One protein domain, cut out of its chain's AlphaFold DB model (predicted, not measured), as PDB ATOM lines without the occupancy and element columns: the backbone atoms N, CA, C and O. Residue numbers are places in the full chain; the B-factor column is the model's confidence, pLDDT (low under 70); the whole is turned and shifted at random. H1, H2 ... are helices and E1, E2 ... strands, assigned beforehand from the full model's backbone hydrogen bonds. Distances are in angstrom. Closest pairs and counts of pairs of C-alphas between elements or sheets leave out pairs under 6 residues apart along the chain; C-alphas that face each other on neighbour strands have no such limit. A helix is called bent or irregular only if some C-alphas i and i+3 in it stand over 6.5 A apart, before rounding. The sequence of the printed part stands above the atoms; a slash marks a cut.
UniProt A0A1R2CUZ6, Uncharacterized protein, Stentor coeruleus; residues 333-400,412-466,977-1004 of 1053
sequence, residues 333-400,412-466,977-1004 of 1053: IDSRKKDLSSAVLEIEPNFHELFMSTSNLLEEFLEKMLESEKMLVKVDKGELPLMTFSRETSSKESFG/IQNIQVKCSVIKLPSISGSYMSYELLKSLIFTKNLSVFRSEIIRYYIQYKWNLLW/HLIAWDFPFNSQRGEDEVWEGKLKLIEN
ATOM      1  N   ILE A 333     158.392 178.002 257.521       95.12
ATOM      2  CA  ILE A 333     156.990 178.109 257.095       95.12
ATOM      3  C   ILE A 333     156.757 179.425 256.335       95.12
ATOM      4  O   ILE A 333     156.152 179.399 255.265       95.12
ATOM      5  N   ASP A 334     157.317 180.546 256.792       94.50
ATOM      6  CA  ASP A 334     157.236 181.857 256.128       94.50
ATOM      7  C   ASP A 334     158.155 181.989 254.896       94.50
ATOM      8  O   ASP A 334     157.957 182.865 254.046       94.50
ATOM      9  N   SER A 335     159.173 181.130 254.772       92.00
ATOM     10  CA  SER A 335     160.187 181.221 253.716       92.00
ATOM     11  C   SER A 335     159.617 180.998 252.307       92.00
ATOM     12  O   SER A 335     158.646 180.262 252.076       92.00
ATOM     13  N   ARG A 336     160.259 181.636 251.318       89.38
ATOM     14  CA  ARG A 336     159.924 181.469 249.897       89.38
ATOM     15  C   ARG A 336     160.465 180.132 249.386       89.38
ATOM     16  O   ARG A 336     161.502 179.659 249.838       89.38
ATOM     17  N   LYS A 337     159.817 179.566 248.358       85.88
ATOM     18  CA  LYS A 337     160.186 178.265 247.753       85.88
ATOM     19  C   LYS A 337     161.681 178.102 247.431       85.88
ATOM     20  O   LYS A 337     162.214 177.011 247.573       85.88
ATOM     21  N   LYS A 338     162.362 179.169 246.995       85.19
ATOM     22  CA  LYS A 338     163.793 179.103 246.652       85.19
ATOM     23  C   LYS A 338     164.670 178.850 247.885       85.19
ATOM     24  O   LYS A 338     165.586 178.037 247.814       85.19
ATOM     25  N   ASP A 339     164.341 179.489 249.002       85.06
ATOM     26  CA  ASP A 339     165.103 179.429 250.254       85.06
ATOM     27  C   ASP A 339     164.781 178.137 251.038       85.06
ATOM     28  O   ASP A 339     165.601 177.625 251.798       85.06
ATOM     29  N   LEU A 340     163.610 177.541 250.769       89.00
ATOM     30  CA  LEU A 340     163.205 176.229 251.283       89.00
ATOM     31  C   LEU A 340     164.174 175.109 250.860       89.00
ATOM     32  O   LEU A 340     164.465 174.223 251.655       89.00
ATOM     33  N   SER A 341     164.701 175.156 249.629       87.25
ATOM     34  CA  SER A 341     165.550 174.085 249.079       87.25
ATOM     35  C   SER A 341     166.889 173.909 249.809       87.25
ATOM     36  O   SER A 341     167.340 172.777 249.979       87.25
ATOM     37  N   SER A 342     167.498 174.990 250.309       86.25
ATOM     38  CA  SER A 342     168.706 174.908 251.141       86.25
ATOM     39  C   SER A 342     168.393 174.370 252.537       86.25
ATOM     40  O   SER A 342     169.085 173.471 253.005       86.25
ATOM     41  N   ALA A 343     167.306 174.838 253.164       88.00
ATOM     42  CA  ALA A 343     166.881 174.333 254.472       88.00
ATOM     43  C   ALA A 343     166.534 172.831 254.426       88.00
ATOM     44  O   ALA A 343     166.856 172.087 255.348       88.00
ATOM     45  N   VAL A 344     165.924 172.362 253.333       91.19
ATOM     46  CA  VAL A 344     165.606 170.942 253.120       91.19
ATOM     47  C   VAL A 344     166.858 170.065 253.103       91.19
ATOM     48  O   VAL A 344     166.861 169.030 253.766       91.19
ATOM     49  N   LEU A 345     167.936 170.483 252.429       90.12
ATOM     50  CA  LEU A 345     169.187 169.713 252.367       90.12
ATOM     51  C   LEU A 345     169.852 169.531 253.745       90.12
ATOM     52  O   LEU A 345     170.439 168.482 254.004       90.12
ATOM     53  N   GLU A 346     169.732 170.510 254.645       88.06
ATOM     54  CA  GLU A 346     170.224 170.388 256.028       88.06
ATOM     55  C   GLU A 346     169.341 169.481 256.902       88.06
ATOM     56  O   GLU A 346     169.818 168.826 257.837       88.06
ATOM     57  N   ILE A 347     168.040 169.448 256.607       92.25
ATOM     58  CA  ILE A 347     167.026 168.741 257.394       92.25
ATOM     59  C   ILE A 347     166.924 167.264 256.999       92.25
ATOM     60  O   ILE A 347     166.795 166.424 257.889       92.25
ATOM     61  N   GLU A 348     167.033 166.930 255.707       93.50
ATOM     62  CA  GLU A 348     166.984 165.559 255.166       93.50
ATOM     63  C   GLU A 348     167.748 164.508 256.004       93.50
ATOM     64  O   GLU A 348     167.119 163.530 256.425       93.50
ATOM     65  N   PRO A 349     169.051 164.671 256.326       90.88
ATOM     66  CA  PRO A 349     169.800 163.657 257.079       90.88
ATOM     67  C   PRO A 349     169.313 163.462 258.525       90.88
ATOM     68  O   PRO A 349     169.499 162.387 259.094       90.88
ATOM     69  N   ASN A 350     168.670 164.472 259.119       92.31
ATOM     70  CA  ASN A 350     168.184 164.452 260.503       92.31
ATOM     71  C   ASN A 350     166.645 164.430 260.582       92.31
ATOM     72  O   ASN A 350     166.086 164.695 261.645       92.31
ATOM     73  N   PHE A 351     165.937 164.103 259.491       95.38
ATOM     74  CA  PHE A 351     164.475 164.223 259.411       95.38
ATOM     75  C   PHE A 351     163.737 163.435 260.510       95.38
ATOM     76  O   PHE A 351     162.771 163.925 261.091       95.38
ATOM     77  N   HIS A 352     164.240 162.252 260.873       95.81
ATOM     78  CA  HIS A 352     163.703 161.440 261.970       95.81
ATOM     79  C   HIS A 352     163.811 162.125 263.353       95.81
ATOM     80  O   HIS A 352     163.014 161.854 264.249       95.81
ATOM     81  N   GLU A 353     164.755 163.048 263.557       95.38
ATOM     82  CA  GLU A 353     164.868 163.786 264.820       95.38
ATOM     83  C   GLU A 353     163.756 164.827 264.989       95.38
ATOM     84  O   GLU A 353     163.384 165.128 266.124       95.38
ATOM     85  N   LEU A 354     163.155 165.325 263.897       95.12
ATOM     86  CA  LEU A 354     162.065 166.311 263.951       95.12
ATOM     87  C   LEU A 354     160.886 165.840 264.808       95.12
ATOM     88  O   LEU A 354     160.315 166.618 265.575       95.12
ATOM     89  N   PHE A 355     160.572 164.547 264.743       95.94
ATOM     90  CA  PHE A 355     159.472 163.919 265.477       95.94
ATOM     91  C   PHE A 355     159.751 163.754 266.978       95.94
ATOM     92  O   PHE A 355     158.823 163.507 267.749       95.94
ATOM     93  N   MET A 356     160.998 163.955 267.421       93.00
ATOM     94  CA  MET A 356     161.347 164.067 268.844       93.00
ATOM     95  C   MET A 356     161.041 165.459 269.416       93.00
ATOM     96  O   MET A 356     161.049 165.634 270.640       93.00
ATOM     97  N   SER A 357     160.768 166.453 268.560       93.00
ATOM     98  CA  SER A 357     160.340 167.781 268.998       93.00
ATOM     99  C   SER A 357     158.936 167.744 269.613       93.00
ATOM    100  O   SER A 357     158.103 166.891 269.307       93.00
ATOM    101  N   THR A 358     158.661 168.692 270.506       92.31
ATOM    102  CA  THR A 358     157.317 168.918 271.065       92.31
ATOM    103  C   THR A 358     156.690 170.187 270.496       92.31
ATOM    104  O   THR A 358     155.963 170.878 271.205       92.31
ATOM    105  N   SER A 359     157.036 170.540 269.256       95.50
ATOM    106  CA  SER A 359     156.481 171.716 268.591       95.50
ATOM    107  C   SER A 359     155.095 171.417 268.030       95.50
ATOM    108  O   SER A 359     154.890 170.408 267.351       95.50
ATOM    109  N   ASN A 360     154.161 172.336 268.270       94.56
ATOM    110  CA  ASN A 360     152.832 172.306 267.662       94.56
ATOM    111  C   ASN A 360     152.878 172.704 266.172       94.56
ATOM    112  O   ASN A 360     151.981 172.343 265.423       94.56
ATOM    113  N   LEU A 361     153.940 173.394 265.733       96.12
ATOM    114  CA  LEU A 361     154.137 173.856 264.350       96.12
ATOM    115  C   LEU A 361     154.653 172.748 263.416       96.12
ATOM    116  O   LEU A 361     154.792 172.965 262.217       96.12
ATOM    117  N   LEU A 362     154.951 171.557 263.951       96.44
ATOM    118  CA  LEU A 362     155.501 170.449 263.171       96.44
ATOM    119  C   LEU A 362     154.529 169.958 262.081       96.44
ATOM    120  O   LEU A 362     154.981 169.608 260.999       96.44
ATOM    121  N   GLU A 363     153.214 169.969 262.327       96.19
ATOM    122  CA  GLU A 363     152.195 169.633 261.314       96.19
ATOM    123  C   GLU A 363     152.217 170.631 260.148       96.19
ATOM    124  O   GLU A 363     152.346 170.222 258.999       96.19
ATOM    125  N   GLU A 364     152.187 171.934 260.438       96.12
ATOM    126  CA  GLU A 364     152.219 172.999 259.425       96.12
ATOM    127  C   GLU A 364     153.537 173.015 258.635       96.12
ATOM    128  O   GLU A 364     153.538 173.169 257.414       96.12
ATOM    129  N   PHE A 365     154.663 172.773 259.311       96.38
ATOM    130  CA  PHE A 365     155.959 172.576 258.667       96.38
ATOM    131  C   PHE A 365     155.942 171.382 257.699       96.38
ATOM    132  O   PHE A 365     156.422 171.502 256.573       96.38
ATOM    133  N   LEU A 366     155.380 170.239 258.105       96.75
ATOM    134  CA  LEU A 366     155.305 169.037 257.269       96.75
ATOM    135  C   LEU A 366     154.360 169.224 256.068       96.75
ATOM    136  O   LEU A 366     154.707 168.806 254.965       96.75
ATOM    137  N   GLU A 367     153.235 169.922 256.246       95.69
ATOM    138  CA  GLU A 367     152.357 170.347 255.142       95.69
ATOM    139  C   GLU A 367     153.081 171.292 254.170       95.69
ATOM    140  O   GLU A 367     152.996 171.131 252.953       95.69
ATOM    141  N   LYS A 368     153.880 172.243 254.676       96.06
ATOM    142  CA  LYS A 368     154.678 173.149 253.831       96.06
ATOM    143  C   LYS A 368     155.756 172.416 253.017       96.06
ATOM    144  O   LYS A 368     156.166 172.918 251.969       96.06
ATOM    145  N   MET A 369     156.184 171.233 253.464       95.94
ATOM    146  CA  MET A 369     157.123 170.351 252.759       95.94
ATOM    147  C   MET A 369     156.460 169.449 251.707       95.94
ATOM    148  O   MET A 369     157.153 168.642 251.080       95.94
ATOM    149  N   LEU A 370     155.153 169.596 251.476       95.50
ATOM    150  CA  LEU A 370     154.410 168.914 250.424       95.50
ATOM    151  C   LEU A 370     153.976 169.927 249.352       95.50
ATOM    152  O   LEU A 370     153.014 170.678 249.510       95.50
ATOM    153  N   GLU A 371     154.692 169.968 248.228       94.56
ATOM    154  CA  GLU A 371     154.277 170.807 247.105       94.56
ATOM    155  C   GLU A 371     153.118 170.163 246.359       94.56
ATOM    156  O   GLU A 371     153.157 168.973 246.062       94.56
ATOM    157  N   SER A 372     152.097 170.952 246.014       92.81
ATOM    158  CA  SER A 372     150.969 170.456 245.231       92.81
ATOM    159  C   SER A 372     150.788 171.185 243.903       92.81
ATOM    160  O   SER A 372     150.805 172.415 243.826       92.81
ATOM    161  N   GLU A 373     150.589 170.396 242.852       93.19
ATOM    162  CA  GLU A 373     150.311 170.820 241.485       93.19
ATOM    163  C   GLU A 373     148.952 170.239 241.071       93.19
ATOM    164  O   GLU A 373     148.672 169.055 241.256       93.19
ATOM    165  N   LYS A 374     148.060 171.082 240.545       91.25
ATOM    166  CA  LYS A 374     146.756 170.632 240.042       91.25
ATOM    167  C   LYS A 374     146.907 170.217 238.589       91.25
ATOM    168  O   LYS A 374     147.343 171.029 237.776       91.25
ATOM    169  N   MET A 375     146.487 169.002 238.261       85.75
ATOM    170  CA  MET A 375     146.529 168.482 236.901       85.75
ATOM    171  C   MET A 375     145.196 167.839 236.514       85.75
ATOM    172  O   MET A 375     144.488 167.260 237.335       85.75
ATOM    173  N   LEU A 376     144.842 167.967 235.238       83.56
ATOM    174  CA  LEU A 376     143.696 167.289 234.645       83.56
ATOM    175  C   LEU A 376     144.190 165.955 234.091       83.56
ATOM    176  O   LEU A 376     144.961 165.940 233.134       83.56
ATOM    177  N   VAL A 377     143.773 164.849 234.706       79.88
ATOM    178  CA  VAL A 377     144.202 163.496 234.322       79.88
ATOM    179  C   VAL A 377     142.982 162.578 234.296       79.88
ATOM    180  O   VAL A 377     142.036 162.741 235.067       79.88
ATOM    181  N   LYS A 378     142.994 161.611 233.380       79.12
ATOM    182  CA  LYS A 378     142.049 160.494 233.358       79.12
ATOM    183  C   LYS A 378     142.613 159.380 234.241       79.12
ATOM    184  O   LYS A 378     143.640 158.809 233.890       79.12
ATOM    185  N   VAL A 379     141.968 159.097 235.369       77.69
ATOM    186  CA  VAL A 379     142.315 157.989 236.278       77.69
ATOM    187  C   VAL A 379     141.017 157.326 236.740       77.69
ATOM    188  O   VAL A 379     139.982 157.996 236.847       77.69
ATOM    189  N   ASP A 380     141.056 156.016 236.979       80.44
ATOM    190  CA  ASP A 380     139.926 155.293 237.556       80.44
ATOM    191  C   ASP A 380     139.724 155.702 239.028       80.44
ATOM    192  O   ASP A 380     140.675 155.867 239.792       80.44
ATOM    193  N   LYS A 381     138.467 155.877 239.439       75.19
ATOM    194  CA  LYS A 381     138.105 156.360 240.781       75.19
ATOM    195  C   LYS A 381     138.455 155.355 241.881       75.19
ATOM    196  O   LYS A 381     138.543 155.749 243.038       75.19
ATOM    197  N   GLY A 382     138.628 154.078 241.533       77.81
ATOM    198  CA  GLY A 382     138.875 152.996 242.488       77.81
ATOM    199  C   GLY A 382     140.298 152.907 243.056       77.81
ATOM    200  O   GLY A 382     140.480 152.230 244.064       77.81
ATOM    201  N   GLU A 383     141.296 153.552 242.439       79.50
ATOM    202  CA  GLU A 383     142.720 153.326 242.769       79.50
ATOM    203  C   GLU A 383     143.411 154.494 243.496       79.50
ATOM    204  O   GLU A 383     144.576 154.385 243.876       79.50
ATOM    205  N   LEU A 384     142.717 155.617 243.709       88.12
ATOM    206  CA  LEU A 384     143.275 156.799 244.373       88.12
ATOM    207  C   LEU A 384     143.108 156.727 245.913       88.12
ATOM    208  O   LEU A 384     142.063 156.277 246.385       88.12
ATOM    209  N   PRO A 385     144.086 157.206 246.711       92.62
ATOM    210  CA  PRO A 385     145.323 157.850 246.279       92.62
ATOM    211  C   PRO A 385     146.383 156.849 245.791       92.62
ATOM    212  O   PRO A 385     146.698 155.866 246.462       92.62
ATOM    213  N   LEU A 386     146.996 157.151 244.644       92.38
ATOM    214  CA  LEU A 386     148.169 156.426 244.146       92.38
ATOM    215  C   LEU A 386     149.426 157.050 244.751       92.38
ATOM    216  O   LEU A 386     149.524 158.271 244.838       92.38
ATOM    217  N   MET A 387     150.404 156.237 245.152       94.94
ATOM    218  CA  MET A 387     151.643 156.708 245.785       94.94
ATOM    219  C   MET A 387     152.854 155.992 245.193       94.94
ATOM    220  O   MET A 387     152.872 154.765 245.109       94.94
ATOM    221  N   THR A 388     153.891 156.746 244.831       95.06
ATOM    222  CA  THR A 388     155.180 156.197 244.392       95.06
ATOM    223  C   THR A 388     156.352 156.995 244.943       95.06
ATOM    224  O   THR A 388     156.200 158.125 245.402       95.06
ATOM    225  N   PHE A 389     157.539 156.408 244.850       95.81
ATOM    226  CA  PHE A 389     158.797 157.089 245.110       95.81
ATOM    227  C   PHE A 389     159.513 157.423 243.798       95.81
ATOM    228  O   PHE A 389     159.531 156.619 242.867       95.81
ATOM    229  N   SER A 390     160.115 158.609 243.742       94.31
ATOM    230  CA  SER A 390     160.893 159.111 242.608       94.31
ATOM    231  C   SER A 390     162.237 159.658 243.081       94.31
ATOM    232  O   SER A 390     162.338 160.280 244.136       94.31
ATOM    233  N   ARG A 391     163.291 159.480 242.284       92.75
ATOM    234  CA  ARG A 391     164.591 160.132 242.539       92.75
ATOM    235  C   ARG A 391     164.589 161.610 242.171       92.75
ATOM    236  O   ARG A 391     165.425 162.363 242.663       92.75
ATOM    237  N   GLU A 392     163.657 162.003 241.318       88.06
ATOM    238  CA  GLU A 392     163.518 163.348 240.784       88.06
ATOM    239  C   GLU A 392     162.347 164.063 241.454       88.06
ATOM    240  O   GLU A 392     161.287 163.478 241.675       88.06
ATOM    241  N   THR A 393     162.534 165.355 241.722       79.19
ATOM    242  CA  THR A 393     161.503 166.273 242.236       79.19
ATOM    243  C   THR A 393     160.449 166.647 241.188       79.19
ATOM    244  O   THR A 393     159.438 167.265 241.512       79.19
ATOM    245  N   SER A 394     160.701 166.323 239.918       77.69
ATOM    246  CA  SER A 394     159.879 166.685 238.765       77.69
ATOM    247  C   SER A 394     158.613 165.824 238.696       77.69
ATOM    248  O   SER A 394     158.663 164.633 238.391       77.69
ATOM    249  N   SER A 395     157.451 166.448 238.906       70.06
ATOM    250  CA  SER A 395     156.129 165.835 238.693       70.06
ATOM    251  C   SER A 395     155.907 165.361 237.252       70.06
ATOM    252  O   SER A 395     155.065 164.503 237.015       70.06
ATOM    253  N   LYS A 396     156.634 165.925 236.279       74.44
ATOM    254  CA  LYS A 396     156.379 165.732 234.844       74.44
ATOM    255  C   LYS A 396     156.975 164.448 234.287       74.44
ATOM    256  O   LYS A 396     156.384 163.860 233.388       74.44
ATOM    257  N   GLU A 397     158.110 164.004 234.817       69.19
ATOM    258  CA  GLU A 397     158.802 162.808 234.316       69.19
ATOM    259  C   GLU A 397     158.191 161.522 234.898       69.19
ATOM    260  O   GLU A 397     158.118 160.499 234.214       69.19
ATOM    261  N   SER A 398     157.596 161.591 236.096       66.12
ATOM    262  CA  SER A 398     156.903 160.453 236.717       66.12
ATOM    263  C   SER A 398     155.606 160.030 236.005       66.12
ATOM    264  O   SER A 398     155.188 158.882 236.157       66.12
ATOM    265  N   PHE A 399     155.006 160.877 235.156       66.94
ATOM    266  CA  PHE A 399     153.836 160.497 234.344       66.94
ATOM    267  C   PHE A 399     154.111 159.348 233.370       66.94
ATOM    268  O   PHE A 399     153.207 158.559 233.095       66.94
ATOM    269  N   GLY A 400     155.351 159.201 232.889       68.38
ATOM    270  CA  GLY A 400     155.725 158.082 232.020       68.38
ATOM    271  C   GLY A 400     155.656 156.714 232.712       68.38
ATOM    272  O   GLY A 400     155.497 155.699 232.040       68.38
ATOM    273  N   ILE A 412     137.417 163.185 232.647       72.31
ATOM    274  CA  ILE A 412     138.516 164.077 233.030       72.31
ATOM    275  C   ILE A 412     138.263 164.531 234.466       72.31
ATOM    276  O   ILE A 412     137.311 165.264 234.732       72.31
ATOM    277  N   GLN A 413     139.130 164.113 235.382       78.69
ATOM    278  CA  GLN A 413     139.043 164.482 236.787       78.69
ATOM    279  C   GLN A 413     140.144 165.488 237.122       78.69
ATOM    280  O   GLN A 413     141.254 165.450 236.584       78.69
ATOM    281  N   ASN A 414     139.819 166.432 238.008       85.25
ATOM    282  CA  ASN A 414     140.839 167.253 238.645       85.25
ATOM    283  C   ASN A 414     141.564 166.358 239.646       85.25
ATOM    284  O   ASN A 414     140.928 165.880 240.581       85.25
ATOM    285  N   ILE A 415     142.866 166.159 239.464       88.25
ATOM    286  CA  ILE A 415     143.730 165.428 240.392       88.25
ATOM    287  C   ILE A 415     144.770 166.406 240.932       88.25
ATOM    288  O   ILE A 415     145.249 167.300 240.228       88.25
ATOM    289  N   GLN A 416     145.098 166.274 242.209       91.25
ATOM    290  CA  GLN A 416     146.162 167.026 242.852       91.25
ATOM    291  C   GLN A 416     147.373 166.102 242.987       91.25
ATOM    292  O   GLN A 416     147.349 165.141 243.752       91.25
ATOM    293  N   VAL A 417     148.424 166.389 242.221       92.56
ATOM    294  CA  VAL A 417     149.728 165.743 242.384       92.56
ATOM    295  C   VAL A 417     150.416 166.429 243.555       92.56
ATOM    296  O   VAL A 417     150.562 167.651 243.555       92.56
ATOM    297  N   LYS A 418     150.809 165.663 244.564       94.88
ATOM    298  CA  LYS A 418     151.473 166.135 245.780       94.88
ATOM    299  C   LYS A 418     152.856 165.489 245.844       94.88
ATOM    300  O   LYS A 418     152.955 164.269 245.827       94.88
ATOM    301  N   CYS A 419     153.919 166.286 245.873       95.38
ATOM    302  CA  CYS A 419     155.309 165.827 245.865       95.38
ATOM    303  C   CYS A 419     156.034 166.321 247.119       95.38
ATOM    304  O   CYS A 419     156.001 167.515 247.428       95.38
ATOM    305  N   SER A 420     156.711 165.427 247.844       96.56
ATOM    306  CA  SER A 420     157.503 165.822 249.007       96.56
ATOM    307  C   SER A 420     158.783 166.540 248.574       96.56
ATOM    308  O   SER A 420     159.576 166.018 247.789       96.56
ATOM    309  N   VAL A 421     159.016 167.742 249.106       95.31
ATOM    310  CA  VAL A 421     160.270 168.482 248.875       95.31
ATOM    311  C   VAL A 421     161.432 167.769 249.566       95.31
ATOM    312  O   VAL A 421     162.518 167.679 249.007       95.31
ATOM    313  N   ILE A 422     161.175 167.214 250.752       95.81
ATOM    314  CA  ILE A 422     162.098 166.366 251.514       95.81
ATOM    315  C   ILE A 422     162.059 164.937 250.956       95.81
ATOM    316  O   ILE A 422     160.976 164.380 250.751       95.81
ATOM    317  N   LYS A 423     163.222 164.310 250.762       96.94
ATOM    318  CA  LYS A 423     163.319 162.869 250.483       96.94
ATOM    319  C   LYS A 423     162.978 162.030 251.711       96.94
ATOM    320  O   LYS A 423     163.468 162.278 252.810       96.94
ATOM    321  N   LEU A 424     162.201 160.975 251.502       97.50
ATOM    322  CA  LEU A 424     161.820 160.001 252.521       97.50
ATOM    323  C   LEU A 424     162.433 158.622 252.198       97.50
ATOM    324  O   LEU A 424     162.739 158.331 251.039       97.50
ATOM    325  N   PRO A 425     162.650 157.753 253.200       97.50
ATOM    326  CA  PRO A 425     163.287 156.456 252.988       97.50
ATOM    327  C   PRO A 425     162.338 155.475 252.280       97.50
ATOM    328  O   PRO A 425     161.433 154.909 252.900       97.50
ATOM    329  N   SER A 426     162.548 155.229 250.985       97.06
ATOM    330  CA  SER A 426     161.643 154.404 250.166       97.06
ATOM    331  C   SER A 426     161.714 152.916 250.530       97.06
ATOM    332  O   SER A 426     160.690 152.256 250.723       97.06
ATOM    333  N   ILE A 427     162.922 152.386 250.745       97.38
ATOM    334  CA  ILE A 427     163.152 150.962 251.029       97.38
ATOM    335  C   ILE A 427     162.675 150.589 252.440       97.38
ATOM    336  O   ILE A 427     163.252 151.017 253.443       97.38
ATOM    337  N   SER A 428     161.663 149.722 252.525       97.81
ATOM    338  CA  SER A 428     161.238 149.098 253.785       97.81
ATOM    339  C   SER A 428     162.286 148.145 254.357       97.81
ATOM    340  O   SER A 428     162.867 147.327 253.635       97.81
ATOM    341  N   GLY A 429     162.525 148.259 255.665       96.69
ATOM    342  CA  GLY A 429     163.576 147.552 256.396       96.69
ATOM    343  C   GLY A 429     164.936 148.264 256.380       96.69
ATOM    344  O   GLY A 429     165.845 147.844 257.100       96.69
ATOM    345  N   SER A 430     165.088 149.359 255.626       97.31
ATOM    346  CA  SER A 430     166.275 150.222 255.721       97.31
ATOM    347  C   SER A 430     166.426 150.805 257.130       97.31
ATOM    348  O   SER A 430     165.455 150.905 257.885       97.31
ATOM    349  N   TYR A 431     167.649 151.174 257.520       96.88
ATOM    350  CA  TYR A 431     167.889 151.789 258.828       96.88
ATOM    351  C   TYR A 431     167.161 153.136 258.954       96.88
ATOM    352  O   TYR A 431     166.527 153.388 259.976       96.88
ATOM    353  N   MET A 432     167.160 153.951 257.892       97.00
ATOM    354  CA  MET A 432     166.455 155.240 257.883       97.00
ATOM    355  C   MET A 432     164.926 155.092 257.942       97.00
ATOM    356  O   MET A 432     164.283 155.829 258.684       97.00
ATOM    357  N   SER A 433     164.334 154.118 257.232       97.50
ATOM    358  CA  SER A 433     162.890 153.819 257.326       97.50
ATOM    359  C   SER A 433     162.502 153.408 258.746       97.50
ATOM    360  O   SER A 433     161.549 153.939 259.314       97.50
ATOM    361  N   TYR A 434     163.301 152.532 259.360       97.00
ATOM    362  CA  TYR A 434     163.089 152.060 260.724       97.00
ATOM    363  C   TYR A 434     163.228 153.170 261.777       97.00
ATOM    364  O   TYR A 434     162.348 153.296 262.625       97.00
ATOM    365  N   GLU A 435     164.276 154.002 261.731       96.44
ATOM    366  CA  GLU A 435     164.431 155.117 262.681       96.44
ATOM    367  C   GLU A 435     163.359 156.205 262.484       96.44
ATOM    368  O   GLU A 435     162.880 156.765 263.471       96.44
ATOM    369  N   LEU A 436     162.893 156.443 261.249       97.56
ATOM    370  CA  LEU A 436     161.757 157.331 260.983       97.56
ATOM    371  C   LEU A 436     160.459 156.791 261.609       97.56
ATOM    372  O   LEU A 436     159.835 157.495 262.401       97.56
ATOM    373  N   LEU A 437     160.087 155.535 261.338       97.62
ATOM    374  CA  LEU A 437     158.900 154.892 261.926       97.62
ATOM    375  C   LEU A 437     158.964 154.867 263.461       97.62
ATOM    376  O   LEU A 437     158.003 155.214 264.142       97.62
ATOM    377  N   LYS A 438     160.134 154.543 264.016       96.06
ATOM    378  CA  LYS A 438     160.419 154.582 265.454       96.06
ATOM    379  C   LYS A 438     160.230 155.982 266.042       96.06
ATOM    380  O   LYS A 438     159.658 156.117 267.122       96.06
ATOM    381  N   SER A 439     160.692 157.025 265.350       96.25
ATOM    382  CA  SER A 439     160.518 158.413 265.790       96.25
ATOM    383  C   SER A 439     159.058 158.881 265.720       96.25
ATOM    384  O   SER A 439     158.617 159.582 266.628       96.25
ATOM    385  N   LEU A 440     158.290 158.416 264.726       97.06
ATOM    386  CA  LEU A 440     156.847 158.644 264.627       97.06
ATOM    387  C   LEU A 440     156.100 157.979 265.793       97.06
ATOM    388  O   LEU A 440     155.306 158.635 266.456       97.06
ATOM    389  N   ILE A 441     156.404 156.722 266.123       95.06
ATOM    390  CA  ILE A 441     155.776 155.998 267.249       95.06
ATOM    391  C   ILE A 441     156.091 156.643 268.604       95.06
ATOM    392  O   ILE A 441     155.243 156.694 269.496       95.06
ATOM    393  N   PHE A 442     157.317 157.143 268.784       92.69
ATOM    394  CA  PHE A 442     157.724 157.815 270.020       92.69
ATOM    395  C   PHE A 442     157.435 159.324 270.043       92.69
ATOM    396  O   PHE A 442     157.756 159.970 271.049       92.69
ATOM    397  N   THR A 443     156.806 159.889 269.003       95.12
ATOM    398  CA  THR A 443     156.424 161.301 269.016       95.12
ATOM    399  C   THR A 443     155.370 161.580 270.084       95.12
ATOM    400  O   THR A 443     154.538 160.741 270.430       95.12
ATOM    401  N   LYS A 444     155.407 162.794 270.634       93.94
ATOM    402  CA  LYS A 444     154.370 163.278 271.557       93.94
ATOM    403  C   LYS A 444     153.297 164.095 270.857       93.94
ATOM    404  O   LYS A 444     152.216 164.241 271.422       93.94
ATOM    405  N   ASN A 445     153.599 164.657 269.687       95.00
ATOM    406  CA  ASN A 445     152.635 165.450 268.947       95.00
ATOM    407  C   ASN A 445     151.854 164.542 267.988       95.00
ATOM    408  O   ASN A 445     152.319 164.235 266.895       95.00
ATOM    409  N   LEU A 446     150.651 164.127 268.395       94.44
ATOM    410  CA  LEU A 446     149.772 163.302 267.556       94.44
ATOM    411  C   LEU A 446     149.328 164.028 266.275       94.44
ATOM    412  O   LEU A 446     148.973 163.374 265.300       94.44
ATOM    413  N   SER A 447     149.402 165.362 266.249       94.19
ATOM    414  CA  SER A 447     149.025 166.175 265.091       94.19
ATOM    415  C   SER A 447     149.943 165.940 263.877       94.19
ATOM    416  O   SER A 447     149.528 166.124 262.738       94.19
ATOM    417  N   VAL A 448     151.134 165.361 264.084       96.50
ATOM    418  CA  VAL A 448     151.991 164.818 263.013       96.50
ATOM    419  C   VAL A 448     151.244 163.835 262.105       96.50
ATOM    420  O   VAL A 448     151.417 163.877 260.889       96.50
ATOM    421  N   PHE A 449     150.383 162.979 262.664       96.62
ATOM    422  CA  PHE A 449     149.611 161.993 261.896       96.62
ATOM    423  C   PHE A 449     148.443 162.614 261.115       96.62
ATOM    424  O   PHE A 449     147.864 161.952 260.258       96.62
ATOM    425  N   ARG A 450     148.124 163.893 261.356       93.75
ATOM    426  CA  ARG A 450     147.222 164.679 260.503       93.75
ATOM    427  C   ARG A 450     147.921 165.170 259.241       93.75
ATOM    428  O   ARG A 450     147.239 165.414 258.250       93.75
ATOM    429  N   SER A 451     149.251 165.260 259.233       95.94
ATOM    430  CA  SER A 451     149.980 165.789 258.083       95.94
ATOM    431  C   SER A 451     149.907 164.851 256.872       95.94
ATOM    432  O   SER A 451     150.182 163.654 256.982       95.94
ATOM    433  N   GLU A 452     149.541 165.385 255.706       95.12
ATOM    434  CA  GLU A 452     149.358 164.632 254.462       95.12
ATOM    435  C   GLU A 452     150.611 163.847 254.052       95.12
ATOM    436  O   GLU A 452     150.509 162.663 253.736       95.12
ATOM    437  N   ILE A 453     151.804 164.449 254.144       96.88
ATOM    438  CA  ILE A 453     153.074 163.779 253.808       96.88
ATOM    439  C   ILE A 453     153.304 162.511 254.651       96.88
ATOM    440  O   ILE A 453     153.772 161.496 254.135       96.88
ATOM    441  N   ILE A 454     152.930 162.545 255.934       97.81
ATOM    442  CA  ILE A 454     153.064 161.409 256.853       97.81
ATOM    443  C   ILE A 454     151.980 160.367 256.578       97.81
ATOM    444  O   ILE A 454     152.285 159.175 256.545       97.81
ATOM    445  N   ARG A 455     150.741 160.795 256.300       97.00
ATOM    446  CA  ARG A 455     149.645 159.890 255.920       97.00
ATOM    447  C   ARG A 455     149.967 159.117 254.641       97.00
ATOM    448  O   ARG A 455     149.897 157.890 254.667       97.00
ATOM    449  N   TYR A 456     150.420 159.778 253.573       97.56
ATOM    450  CA  TYR A 456     150.838 159.092 252.342       97.56
ATOM    451  C   TYR A 456     152.051 158.177 252.569       97.56
ATOM    452  O   TYR A 456     152.075 157.053 252.070       97.56
ATOM    453  N   TYR A 457     153.041 158.600 253.366       98.06
ATOM    454  CA  TYR A 457     154.189 157.748 253.696       98.06
ATOM    455  C   TYR A 457     153.753 156.451 254.402       98.06
ATOM    456  O   TYR A 457     154.166 155.358 254.006       98.06
ATOM    457  N   ILE A 458     152.875 156.556 255.404       98.12
ATOM    458  CA  ILE A 458     152.334 155.407 256.144       98.12
ATOM    459  C   ILE A 458     151.469 154.527 255.234       98.12
ATOM    460  O   ILE A 458     151.627 153.309 255.260       98.12
ATOM    461  N   GLN A 459     150.597 155.101 254.397       97.12
ATOM    462  CA  GLN A 459     149.746 154.340 253.474       97.12
ATOM    463  C   GLN A 459     150.559 153.582 252.416       97.12
ATOM    464  O   GLN A 459     150.305 152.400 252.189       97.12
ATOM    465  N   TYR A 460     151.578 154.208 251.821       97.56
ATOM    466  CA  TYR A 460     152.494 153.532 250.899       97.56
ATOM    467  C   TYR A 460     153.174 152.328 251.567       97.56
ATOM    468  O   TYR A 460     153.154 151.214 251.038       97.56
ATOM    469  N   LYS A 461     153.745 152.534 252.763       98.00
ATOM    470  CA  LYS A 461     154.434 151.483 253.531       98.00
ATOM    471  C   LYS A 461     153.477 150.374 253.966       98.00
ATOM    472  O   LYS A 461     153.834 149.199 253.893       98.00
ATOM    473  N   TRP A 462     152.255 150.731 254.360       97.62
ATOM    474  CA  TRP A 462     151.191 149.787 254.683       97.62
ATOM    475  C   TRP A 462     150.850 148.909 253.482       97.62
ATOM    476  O   TRP A 462     150.910 147.690 253.597       97.62
ATOM    477  N   ASN A 463     150.573 149.503 252.319       96.69
ATOM    478  CA  ASN A 463     150.222 148.766 251.104       96.69
ATOM    479  C   ASN A 463     151.358 147.825 250.660       96.69
ATOM    480  O   ASN A 463     151.099 146.686 250.273       96.69
ATOM    481  N   LEU A 464     152.617 148.259 250.792       97.12
ATOM    482  CA  LEU A 464     153.798 147.443 250.493       97.12
ATOM    483  C   LEU A 464     153.974 146.247 251.451       97.12
ATOM    484  O   LEU A 464     154.451 145.190 251.036       97.12
ATOM    485  N   LEU A 465     153.614 146.402 252.730       97.62
ATOM    486  CA  LEU A 465     153.805 145.382 253.773       97.62
ATOM    487  C   LEU A 465     152.530 144.611 254.147       97.62
ATOM    488  O   LEU A 465     152.611 143.665 254.933       97.62
ATOM    489  N   TRP A 466     151.375 144.959 253.575       97.50
ATOM    490  CA  TRP A 466     150.066 144.426 253.965       97.50
ATOM    491  C   TRP A 466     150.024 142.895 253.962       97.50
ATOM    492  O   TRP A 466     149.542 142.290 254.918       97.50
ATOM    493  N   HIS A 977     161.957 161.083 246.741       96.38
ATOM    494  CA  HIS A 977     160.787 161.950 246.899       96.38
ATOM    495  C   HIS A 977     159.501 161.123 246.820       96.38
ATOM    496  O   HIS A 977     159.353 160.287 245.928       96.38
ATOM    497  N   LEU A 978     158.572 161.355 247.744       96.69
ATOM    498  CA  LEU A 978     157.253 160.733 247.753       96.69
ATOM    499  C   LEU A 978     156.312 161.550 246.866       96.69
ATOM    500  O   LEU A 978     156.107 162.738 247.113       96.69
ATOM    501  N   ILE A 979     155.724 160.908 245.859       95.75
ATOM    502  CA  ILE A 979     154.706 161.497 244.988       95.75
ATOM    503  C   ILE A 979     153.385 160.775 245.244       95.75
ATOM    504  O   ILE A 979     153.312 159.552 245.121       95.75
ATOM    505  N   ALA A 980     152.350 161.535 245.589       94.69
ATOM    506  CA  ALA A 980     150.984 161.067 245.757       94.69
ATOM    507  C   ALA A 980     150.060 161.754 244.739       94.69
ATOM    508  O   ALA A 980     150.080 162.976 244.597       94.69
ATOM    509  N   TRP A 981     149.231 160.978 244.049       92.62
ATOM    510  CA  TRP A 981     148.114 161.476 243.250       92.62
ATOM    511  C   TRP A 981     146.849 161.283 244.072       92.62
ATOM    512  O   TRP A 981     146.517 160.153 244.424       92.62
ATOM    513  N   ASP A 982     146.161 162.375 244.385       92.31
ATOM    514  CA  ASP A 982     144.977 162.368 245.242       92.31
ATOM    515  C   ASP A 982     143.890 163.294 244.681       92.31
ATOM    516  O   ASP A 982     144.149 164.182 243.859       92.31
ATOM    517  N   PHE A 983     142.656 163.107 245.133       88.06
ATOM    518  CA  PHE A 983     141.574 164.028 244.828       88.06
ATOM    519  C   PHE A 983     141.829 165.400 245.476       88.06
ATOM    520  O   PHE A 983     142.308 165.487 246.609       88.06
ATOM    521  N   PRO A 984     141.485 166.512 244.800       81.62
ATOM    522  CA  PRO A 984     141.521 167.823 245.420       81.62
ATOM    523  C   PRO A 984     140.559 167.840 246.613       81.62
ATOM    524  O   PRO A 984     139.366 167.587 246.467       81.62
ATOM    525  N   PHE A 985     141.099 168.202 247.777       68.25
ATOM    526  CA  PHE A 985     140.528 168.079 249.132       68.25
ATOM    527  C   PHE A 985     139.027 168.417 249.298       68.25
ATOM    528  O   PHE A 985     138.370 167.920 250.209       68.25
ATOM    529  N   ASN A 986     138.473 169.259 248.423       59.69
ATOM    530  CA  ASN A 986     137.117 169.797 248.514       59.69
ATOM    531  C   ASN A 986     136.028 168.971 247.799       59.69
ATOM    532  O   ASN A 986     134.865 169.357 247.898       59.69
ATOM    533  N   SER A 987     136.351 167.918 247.030       54.44
ATOM    534  CA  SER A 987     135.369 167.324 246.101       54.44
ATOM    535  C   SER A 987     134.654 166.045 246.549       54.44
ATOM    536  O   SER A 987     133.573 165.797 246.018       54.44
ATOM    537  N   GLN A 988     135.215 165.210 247.440       51.75
ATOM    538  CA  GLN A 988     134.686 163.837 247.595       51.75
ATOM    539  C   GLN A 988     134.973 163.087 248.914       51.75
ATOM    540  O   GLN A 988     135.010 161.859 248.924       51.75
ATOM    541  N   ARG A 989     135.131 163.786 250.047       55.97
ATOM    542  CA  ARG A 989     135.205 163.122 251.364       55.97
ATOM    543  C   ARG A 989     133.840 162.570 251.801       55.97
ATOM    544  O   ARG A 989     132.827 163.254 251.653       55.97
ATOM    545  N   GLY A 990     133.822 161.346 252.335       58.91
ATOM    546  CA  GLY A 990     132.607 160.655 252.797       58.91
ATOM    547  C   GLY A 990     131.983 161.276 254.056       58.91
ATOM    548  O   GLY A 990     132.609 162.091 254.732       58.91
ATOM    549  N   GLU A 991     130.745 160.884 254.387       54.94
ATOM    550  CA  GLU A 991     129.949 161.510 255.465       54.94
ATOM    551  C   GLU A 991     130.625 161.497 256.851       54.94
ATOM    552  O   GLU A 991     130.416 162.426 257.637       54.94
ATOM    553  N   ASP A 992     131.482 160.512 257.127       56.78
ATOM    554  CA  ASP A 992     132.218 160.406 258.392       56.78
ATOM    555  C   ASP A 992     133.328 161.470 258.512       56.78
ATOM    556  O   ASP A 992     133.408 162.185 259.515       56.78
ATOM    557  N   GLU A 993     134.123 161.691 257.457       58.34
ATOM    558  CA  GLU A 993     135.103 162.791 257.418       58.34
ATOM    559  C   GLU A 993     134.424 164.173 257.357       58.34
ATOM    560  O   GLU A 993     134.983 165.176 257.811       58.34
ATOM    561  N   VAL A 994     133.193 164.254 256.836       56.56
ATOM    562  CA  VAL A 994     132.376 165.479 256.892       56.56
ATOM    563  C   VAL A 994     132.027 165.849 258.341       56.56
ATOM    564  O   VAL A 994     131.856 167.035 258.639       56.56
ATOM    565  N   TRP A 995     131.945 164.886 259.264       59.62
ATOM    566  CA  TRP A 995     131.714 165.155 260.687       59.62
ATOM    567  C   TRP A 995     132.944 165.747 261.382       59.62
ATOM    568  O   TRP A 995     132.817 166.763 262.072       59.62
ATOM    569  N   GLU A 996     134.134 165.196 261.132       61.94
ATOM    570  CA  GLU A 996     135.400 165.778 261.603       61.94
ATOM    571  C   GLU A 996     135.591 167.192 261.026       61.94
ATOM    572  O   GLU A 996     135.882 168.142 261.756       61.94
ATOM    573  N   GLY A 997     135.293 167.373 259.733       63.50
ATOM    574  CA  GLY A 997     135.275 168.678 259.077       63.50
ATOM    575  C   GLY A 997     134.315 169.676 259.734       63.50
ATOM    576  O   GLY A 997     134.681 170.833 259.927       63.50
ATOM    577  N   LYS A 998     133.108 169.254 260.140       69.94
ATOM    578  CA  LYS A 998     132.152 170.108 260.875       69.94
ATOM    579  C   LYS A 998     132.672 170.496 262.258       69.94
ATOM    580  O   LYS A 998     132.573 171.671 262.607       69.94
ATOM    581  N   LEU A 999     133.238 169.559 263.020       70.69
ATOM    582  CA  LEU A 999     133.836 169.843 264.329       70.69
ATOM    583  C   LEU A 999     135.017 170.814 264.206       70.69
ATOM    584  O   LEU A 999     135.023 171.836 264.887       70.69
ATOM    585  N   LYS A1000     135.939 170.576 263.268       70.38
ATOM    586  CA  LYS A1000     137.083 171.463 263.002       70.38
ATOM    587  C   LYS A1000     136.648 172.832 262.459       70.38
ATOM    588  O   LYS A1000     137.261 173.844 262.777       70.38
ATOM    589  N   LEU A1001     135.550 172.913 261.699       74.62
ATOM    590  CA  LEU A1001     134.934 174.188 261.300       74.62
ATOM    591  C   LEU A1001     134.284 174.932 262.474       74.62
ATOM    592  O   LEU A1001     134.287 176.162 262.475       74.62
ATOM    593  N   ILE A1002     133.722 174.227 263.461       80.69
ATOM    594  CA  ILE A1002     133.200 174.831 264.696       80.69
ATOM    595  C   ILE A1002     134.358 175.318 265.571       80.69
ATOM    596  O   ILE A1002     134.317 176.458 266.024       80.69
ATOM    597  N   GLU A1003     135.409 174.514 265.741       81.38
ATOM    598  CA  GLU A1003     136.636 174.894 266.451       81.38
ATOM    599  C   GLU A1003     137.290 176.120 265.801       81.38
ATOM    600  O   GLU A1003     137.511 177.116 266.481       81.38
ATOM    601  N   ASN A1004     137.469 176.123 264.477       76.00
ATOM    602  CA  ASN A1004     137.992 177.275 263.738       76.00
ATOM    603  C   ASN A1004     137.087 178.515 263.848       76.00
ATOM    604  O   ASN A1004     137.580 179.636 263.903       76.00
TER     605      ASN A1004
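Overview. This is residues 333 to 400, 412 to 466 and 977 to 1004 of the 1053 residues of an uncharacterized protein of Stentor coeruleus (UniProt A0A1R2CUZ6). A strongly twisted sheet of four antiparallel strands makes one side of the body, and H5 crosses one face of it; H1 and H3 meet each other by the bent end of the long strand E3, while H2 and H4 pack on each other near the first residues of H5. The sixth helix, H6, sticks out on its own with residues 991 to 996 and 998 to 1004. The printed part has 151 residues, with six named helices and four named strands in the order H1 H2 E1 E2 E3 H3 H4 H5 E4 H6; the sheet's order is E1 E3 E4 E2, and the class is mixed, helices and strands. The whole is compact, with a radius of gyration of the C-alphas of 16.0 A and spans of 43 by 40 by 38 A.

Arrangement. H1, residues 337 to 354, is on the sheet but only grazes it, with its residues 337 to 352; its closest C-alphas to E3, residues 413 to 425, are those of Val 344 and Ile 422, 6.0 A apart. E3 bends by 84 degrees at residue 422. H1 touches H3, residues 431 to 441, with residues 351 to 353 alone, about perpendicular at 83 degrees; the closest C-alphas are those of His 352 and Leu 436, 4.7 A apart. H2, residues 362 to 368, touches H4, residues 446 to 450, with the C-alphas of Glu 363 and Val 448 closest at 5.1 A. H5, residues 452 to 466, touches H2 with residues 452 to 454 alone, about perpendicular at 86 degrees; the closest C-alphas, of Glu 367 and Glu 452, are 6.5 A apart. In the sheet, E1, residues 370 to 377, is an edge strand antiparallel to E3, with N 373 and O 417 within hydrogen-bond range at 2.8 A. E3 is antiparallel to E4, residues 977 to 982, with N 418 and O 980 at 2.8 A. E4 is antiparallel to the other edge strand, E2, residues 386 to 390, with N 388 and O 979 at 2.9 A. H5 is on one face of this sheet at a height over the sheet of 8.0 A, and the two make two layers, a sheet with a helix on one face. It lies over E2 and only just over E4, where 3 of its C-alphas fall, and on the local plane it runs across the strands, at 82 degrees to E2. H6, residues 991 to 1004, touches no helix and is not on the sheet. Every O i to N i+4 pair is within hydrogen-bond range in H2, H3, H5 and H6; H1 has 6 of 14, beside 8 of 15 O i to N i+3 pairs, and H4 has 0 of 1, beside 2 of 2.

Along the chain. H1 begins at C-alpha 337, (160.186, 178.265, 247.753), and measures 20.2 A from first to last C-alpha; it is irregular, with C-alphas 349 and 352 8.1 A apart, and has a kink of 78 degrees near residue 348. E1 measures 19.8 A and bends by 51 degrees at residue 374. E3, the longest strand, measures 30.2 A and ends at C-alpha 425, (163.287, 156.456, 252.988). H3 measures 15.3 A, H5 20.2 A and E4 15.9 A. H6 measures 19.5 A and ends at C-alpha 1004, (137.992, 177.275, 263.738).

Size, cuts and confidence. The two C-alphas farthest apart are those of Gly 400 and Ile 1002, at 43.1 A. Residues 401 to 411 are not printed, and C-alphas 400 and 412 are 18.3 A apart across that cut; residues 467 to 976 are not printed, with 21.7 A between C-alphas 466 and 977. Of the links that are printed whole, none is long. The mean pLDDT of the printed part is 87.9; residues 397 to 400 and 985 to 998 are under 70.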